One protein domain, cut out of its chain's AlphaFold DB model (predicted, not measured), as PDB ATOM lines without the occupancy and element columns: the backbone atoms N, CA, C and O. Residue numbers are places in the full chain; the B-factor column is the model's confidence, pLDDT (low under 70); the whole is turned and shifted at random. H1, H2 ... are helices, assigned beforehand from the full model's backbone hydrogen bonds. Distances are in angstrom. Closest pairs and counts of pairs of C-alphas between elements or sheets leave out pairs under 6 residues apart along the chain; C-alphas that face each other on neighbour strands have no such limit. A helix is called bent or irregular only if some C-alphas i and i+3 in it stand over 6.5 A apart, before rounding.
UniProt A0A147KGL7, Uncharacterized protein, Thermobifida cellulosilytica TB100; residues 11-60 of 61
ATOM      1  N   ARG A  11     151.497 179.850 134.502       85.88
ATOM      2  CA  ARG A  11     152.399 179.477 133.397       85.88
ATOM      3  C   ARG A  11     153.313 178.298 133.737       85.88
ATOM      4  O   ARG A  11     153.577 177.469 132.878       85.88
ATOM      5  N   ILE A  12     153.817 178.260 134.970       87.19
ATOM      6  CA  ILE A  12     154.712 177.196 135.439       87.19
ATOM      7  C   ILE A  12     153.899 175.918 135.651       87.19
ATOM      8  O   ILE A  12     154.350 174.844 135.276       87.19
ATOM      9  N   ASP A  13     152.676 176.039 136.172       85.88
ATOM     10  CA  ASP A  13     151.766 174.900 136.311       85.88
ATOM     11  C   ASP A  13     151.420 174.266 134.956       85.88
ATOM     12  O   ASP A  13     151.348 173.043 134.852       85.88
ATOM     13  N   GLU A  14     151.223 175.068 133.905       86.94
ATOM     14  CA  GLU A  14     150.975 174.553 132.553       86.94
ATOM     15  C   GLU A  14     152.183 173.815 131.970       86.94
ATOM     16  O   GLU A  14     152.016 172.750 131.373       86.94
ATOM     17  N   GLU A  15     153.390 174.345 132.168       87.94
ATOM     18  CA  GLU A  15     154.635 173.697 131.743       87.94
ATOM     19  C   GLU A  15     154.835 172.361 132.468       87.94
ATOM     20  O   GLU A  15     155.041 171.325 131.834       87.94
ATOM     21  N   LEU A  16     154.651 172.364 133.790       88.06
ATOM     22  CA  LEU A  16     154.769 171.176 134.628       88.06
ATOM     23  C   LEU A  16     153.702 170.131 134.279       88.06
ATOM     24  O   LEU A  16     153.975 168.933 134.213       88.06
ATOM     25  N   LYS A  17     152.473 170.573 134.002       86.50
ATOM     26  CA  LYS A  17     151.415 169.689 133.513       86.50
ATOM     27  C   LYS A  17     151.843 169.025 132.213       86.50
ATOM     28  O   LYS A  17     151.641 167.826 132.080       86.50
ATOM     29  N   HIS A  18     152.415 169.769 131.270       86.75
ATOM     30  CA  HIS A  18     152.839 169.210 129.990       86.75
ATOM     31  C   HIS A  18     153.955 168.166 130.148       86.75
ATOM     32  O   HIS A  18     153.906 167.127 129.492       86.75
ATOM     33  N   GLU A  19     154.903 168.400 131.062       83.38
ATOM     34  CA  GLU A  19     155.961 167.441 131.406       83.38
ATOM     35  C   GLU A  19     155.384 166.112 131.924       83.38
ATOM     36  O   GLU A  19     155.782 165.030 131.486       83.38
ATOM     37  N   ILE A  20     154.411 166.184 132.831       84.19
ATOM     38  CA  ILE A  20     153.893 165.001 133.526       84.19
ATOM     39  C   ILE A  20     152.785 164.297 132.718       84.19
ATOM     40  O   ILE A  20     152.615 163.081 132.818       84.19
ATOM     41  N   ASP A  21     152.037 165.026 131.887       82.69
ATOM     42  CA  ASP A  21     150.904 164.502 131.109       82.69
ATOM     43  C   ASP A  21     151.328 163.386 130.140       82.69
ATOM     44  O   ASP A  21     150.605 162.402 129.979       82.69
ATOM     45  N   GLY A  22     152.530 163.476 129.559       75.12
ATOM     46  CA  GLY A  22     153.088 162.409 128.722       75.12
ATOM     47  C   GLY A  22     153.338 161.108 129.495       75.12
ATOM     48  O   GLY A  22     153.004 160.029 129.012       75.12
ATOM     49  N   VAL A  23     153.856 161.217 130.720       78.62
ATOM     50  CA  VAL A  23     154.143 160.071 131.602       78.62
ATOM     51  C   VAL A  23     152.856 159.435 132.131       78.62
ATOM     52  O   VAL A  23     152.762 158.222 132.273       78.62
ATOM     53  N   LEU A  24     151.828 160.236 132.409       79.81
ATOM     54  CA  LEU A  24     150.552 159.721 132.917       79.81
ATOM     55  C   LEU A  24     149.712 159.015 131.848       79.81
ATOM     56  O   LEU A  24     148.863 158.187 132.198       79.81
ATOM     57  N   LYS A  25     149.913 159.358 130.571       79.56
ATOM     58  CA  LYS A  25     149.181 158.791 129.430       79.56
ATOM     59  C   LYS A  25     149.843 157.558 128.822       79.56
ATOM     60  O   LYS A  25     149.145 156.790 128.172       79.56
ATOM     61  N   SER A  26     151.146 157.362 129.015       73.56
ATOM     62  CA  SER A  26     151.896 156.259 128.397       73.56
ATOM     63  C   SER A  26     151.523 154.871 128.926       73.56
ATOM     64  O   SER A  26     151.864 153.885 128.287       73.56
ATOM     65  N   GLY A  27     150.838 154.771 130.072       74.38
ATOM     66  CA  GLY A  27     150.446 153.482 130.658       74.38
ATOM     67  C   GLY A  27     151.615 152.660 131.220       74.38
ATOM     68  O   GLY A  27     151.409 151.526 131.631       74.38
ATOM     69  N   GLY A  28     152.823 153.233 131.264       74.81
ATOM     70  CA  GLY A  28     154.043 152.568 131.712       74.81
ATOM     71  C   GLY A  28     155.256 153.510 131.744       74.81
ATOM     72  O   GLY A  28     155.143 154.679 131.341       74.81
ATOM     73  N   PRO A  29     156.411 153.041 132.253       74.56
ATOM     74  CA  PRO A  29     157.648 153.813 132.325       74.56
ATOM     75  C   PRO A  29     158.066 154.375 130.957       74.56
ATOM     76  O   PRO A  29     158.250 153.642 130.000       74.56
ATOM     77  N   THR A  30     158.285 155.687 130.853       74.06
ATOM     78  CA  THR A  30     158.714 156.327 129.587       74.06
ATOM     79  C   THR A  30     160.232 156.445 129.436       74.06
ATOM     80  O   THR A  30     160.726 156.960 128.434       74.06
ATOM     81  N   ARG A  31     160.990 156.026 130.459       74.38
ATOM     82  CA  ARG A  31     162.441 156.255 130.571       74.38
ATOM     83  C   ARG A  31     163.293 155.055 130.157       74.38
ATOM     84  O   ARG A  31     164.439 155.253 129.757       74.38
ATOM     85  N   ALA A  32     162.788 153.838 130.326       80.19
ATOM     86  CA  ALA A  32     163.491 152.610 129.974       80.19
ATOM     87  C   ALA A  32     162.952 152.071 128.643       80.19
ATOM     88  O   ALA A  32     161.834 152.386 128.254       80.19
ATOM     89  N   SER A  33     163.778 151.314 127.926       80.62
ATOM     90  CA  SER A  33     163.309 150.492 126.810       80.62
ATOM     91  C   SER A  33     162.675 149.219 127.372       80.62
ATOM     92  O   SER A  33     163.146 148.742 128.404       80.62
ATOM     93  N   GLU A  34     161.667 148.669 126.692       79.19
ATOM     94  CA  GLU A  34     160.883 147.507 127.151       79.19
ATOM     95  C   GLU A  34     161.770 146.310 127.555       79.19
ATOM     96  O   GLU A  34     161.512 145.649 128.553       79.19
ATOM     97  N   ASP A  35     162.898 146.095 126.864       85.06
ATOM     98  CA  ASP A  35     163.884 145.040 127.158       85.06
ATOM     99  C   ASP A  35     164.651 145.226 128.481       85.06
ATOM    100  O   ASP A  35     165.324 144.308 128.955       85.06
ATOM    101  N   ARG A  36     164.589 146.424 129.064       88.12
ATOM    102  CA  ARG A  36     165.239 146.787 130.331       88.12
ATOM    103  C   ARG A  36     164.245 147.016 131.457       88.12
ATOM    104  O   ARG A  36     164.669 147.330 132.572       88.12
ATOM    105  N   GLU A  37     162.953 146.932 131.169       83.44
ATOM    106  CA  GLU A  37     161.925 147.058 132.184       83.44
ATOM    107  C   GLU A  37     161.860 145.759 132.997       83.44
ATOM    108  O   GLU A  37     161.898 144.667 132.429       83.44
ATOM    109  N   PRO A  38     161.827 145.839 134.340       86.69
ATOM    110  CA  PRO A  38     161.603 144.653 135.149       86.69
ATOM    111  C   PRO A  38     160.200 144.108 134.868       86.69
ATOM    112  O   PRO A  38     159.244 144.879 134.765       86.69
ATOM    113  N   GLU A  39     160.072 142.782 134.793       86.00
ATOM    114  CA  GLU A  39     158.760 142.146 134.676       86.00
ATOM    115  C   GLU A  39     157.849 142.568 135.847       86.00
ATOM    116  O   GLU A  39     158.310 142.643 136.996       86.00
ATOM    117  N   PRO A  40     156.563 142.868 135.585       85.19
ATOM    118  CA  PRO A  40     155.644 143.303 136.622       85.19
ATOM    119  C   PRO A  40     155.295 142.149 137.565       85.19
ATOM    120  O   PRO A  40     155.145 141.000 137.153       85.19
ATOM    121  N   LEU A  41     155.107 142.472 138.847       89.25
ATOM    122  CA  LEU A  41     154.505 141.534 139.792       89.25
ATOM    123  C   LEU A  41     153.079 141.218 139.333       89.25
ATOM    124  O   LEU A  41     152.360 142.128 138.923       89.25
ATOM    125  N   VAL A  42     152.676 139.954 139.417       91.38
ATOM    126  CA  VAL A  42     151.334 139.497 139.035       91.38
ATOM    127  C   VAL A  42     150.577 138.969 140.248       91.38
ATOM    128  O   VAL A  42     151.187 138.418 141.166       91.38
ATOM    129  N   ASP A  43     149.259 139.151 140.251       88.06
ATOM    130  CA  ASP A  43     148.366 138.544 141.240       88.06
ATOM    131  C   ASP A  43     148.082 137.055 140.927       88.06
ATOM    132  O   ASP A  43     148.521 136.509 139.910       88.06
ATOM    133  N   ASP A  44     147.300 136.388 141.784       88.12
ATOM    134  CA  ASP A  44     146.914 134.974 141.617       88.12
ATOM    135  C   ASP A  44     146.090 134.704 140.337       88.12
ATOM    136  O   ASP A  44     145.920 133.554 139.927       88.12
ATOM    137  N   ARG A  45     145.557 135.756 139.702       86.81
ATOM    138  CA  ARG A  45     144.781 135.715 138.454       86.81
ATOM    139  C   ARG A  45     145.636 136.064 137.230       86.81
ATOM    140  O   ARG A  45     145.116 136.058 136.114       86.81
ATOM    141  N   GLY A  46     146.933 136.314 137.421       87.62
ATOM    142  CA  GLY A  46     147.875 136.675 136.363       87.62
ATOM    143  C   GLY A  46     147.767 138.131 135.910       87.62
ATOM    144  O   GLY A  46     148.250 138.463 134.830       87.62
ATOM    145  N   VAL A  47     147.126 138.992 136.697       88.31
ATOM    146  CA  VAL A  47     146.957 140.412 136.392       88.31
ATOM    147  C   VAL A  47     148.200 141.184 136.847       88.31
ATOM    148  O   VAL A  47     148.574 141.089 138.018       88.31
ATOM    149  N   PRO A  48     148.862 141.947 135.956       86.25
ATOM    150  CA  PRO A  48     150.018 142.756 136.325       86.25
ATOM    151  C   PRO A  48     149.659 143.876 137.304       86.25
ATOM    152  O   PRO A  48     148.713 144.625 137.081       86.25
ATOM    153  N   ALA A  49     150.493 144.090 138.320       82.00
ATOM    154  CA  ALA A  49     150.375 145.205 139.264       82.00
ATOM    155  C   ALA A  49     150.552 146.586 138.602       82.00
ATOM    156  O   ALA A  49     150.232 147.615 139.193       82.00
ATOM    157  N   THR A  50     151.089 146.623 137.381       79.75
ATOM    158  CA  THR A  50     151.203 147.833 136.559       79.75
ATOM    159  C   THR A  50     149.939 148.129 135.751       79.75
ATOM    160  O   THR A  50     149.833 149.222 135.192       79.75
ATOM    161  N   ASP A  51     148.976 147.203 135.681       84.44
ATOM    162  CA  ASP A  51     147.713 147.428 134.986       84.44
ATOM    163  C   ASP A  51     146.827 148.382 135.795       84.44
ATOM    164  O   ASP A  51     146.222 148.048 136.816       84.44
ATOM    165  N   ARG A  52     146.751 149.619 135.312       77.94
ATOM    166  CA  ARG A  52     146.006 150.701 135.954       77.94
ATOM    167  C   ARG A  52     144.505 150.426 136.046       77.94
ATOM    168  O   ARG A  52     143.869 150.906 136.984       77.94
ATOM    169  N   GLU A  53     143.932 149.721 135.074       80.06
ATOM    170  CA  GLU A  53     142.501 149.407 135.078       80.06
ATOM    171  C   GLU A  53     142.193 148.336 136.123       80.06
ATOM    172  O   GLU A  53     141.205 148.452 136.848       80.06
ATOM    173  N   ALA A  54     143.075 147.346 136.273       77.12
ATOM    174  CA  ALA A  54     142.961 146.348 137.327       77.12
ATOM    175  C   ALA A  54     142.985 146.983 138.723       77.12
ATOM    176  O   ALA A  54     142.053 146.778 139.499       77.12
ATOM    177  N   VAL A  55     143.980 147.836 139.001       73.06
ATOM    178  CA  VAL A  55     144.118 148.517 140.301       73.06
ATOM    179  C   VAL A  55     142.885 149.371 140.619       73.06
ATOM    180  O   VAL A  55     142.328 149.278 141.708       73.06
ATOM    181  N   ARG A  56     142.390 150.159 139.654       77.12
ATOM    182  CA  ARG A  56     141.204 151.015 139.851       77.12
ATOM    183  C   ARG A  56     139.947 150.205 140.199       77.12
ATOM    184  O   ARG A  56     139.128 150.652 141.006       77.12
ATOM    185  N   ASN A  57     139.773 149.050 139.560       76.81
ATOM    186  CA  ASN A  57     138.615 148.187 139.781       76.81
ATOM    187  C   ASN A  57     138.670 147.497 141.152       76.81
ATOM    188  O   ASN A  57     137.619 147.297 141.756       76.81
ATOM    189  N   GLU A  58     139.865 147.189 141.664       70.19
ATOM    190  CA  GLU A  58     140.055 146.650 143.019       70.19
ATOM    191  C   GLU A  58     139.812 147.692 144.118       70.19
ATOM    192  O   GLU A  58     139.218 147.364 145.136       70.19
ATOM    193  N   GLU A  59     140.191 148.958 143.910       64.56
ATOM    194  CA  GLU A  59     139.947 150.041 144.882       64.56
ATOM    195  C   GLU A  59     138.466 150.457 144.995       64.56
ATOM    196  O   GLU A  59     138.085 151.168 145.927       64.56
ATOM    197  N   SER A  60     137.631 150.049 144.034       63.12
ATOM    198  CA  SER A  60     136.207 150.406 143.970       63.12
ATOM    199  C   SER A  60     135.265 149.325 144.527       63.12
ATOM    200  O   SER A  60     134.051 149.547 144.540       63.12
TER     201      SER A  60
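This is residues 11 to 60 of the 61 residues of an uncharacterized protein of Thermobifida cellulosilytica TB100 (UniProt A0A147KGL7). From the first printed residue, a straight helix, H1, sticks out as an arm with residues 11 to 21; a long winding loop follows and leads to a short second helix, H2, which is apart from H1. The printed part has 50 residues with two named helices, H1 then H2, and no named strand. The class is all helix, though under half of the residues, 23 of 50, are in named elements. The whole is only just loose, close to extended, with a radius of gyration of the C-alphas of 14.2 A, and flat, spanning 46 by 33 by 10 A.

Look first at H1, residues 11 to 25, then at H2, residues 52 to 59: they are apart, with no C-alpha of the one within 8 A of the other. Every O i to N i+4 pair is within hydrogen-bond range in H2, and 9 of 11 in H1.

Find C-alpha 11 at (152.399, 179.477, 133.397); from there H1 runs 21.3 A to C-alpha 25. It is neither bent nor irregular, but only just: C-alphas 19 and 22 are 6.4 A apart. H2 ends at C-alpha 59, (139.947, 150.041, 144.882).

The C-alphas of Arg 11 and Asp 44, the two farthest apart, are 45.6 A apart. The link from H1 to H2 is long, 26 residues, and the printed part has no cut. Confidence is low, with pLDDT under 70, at residues 59 to 60.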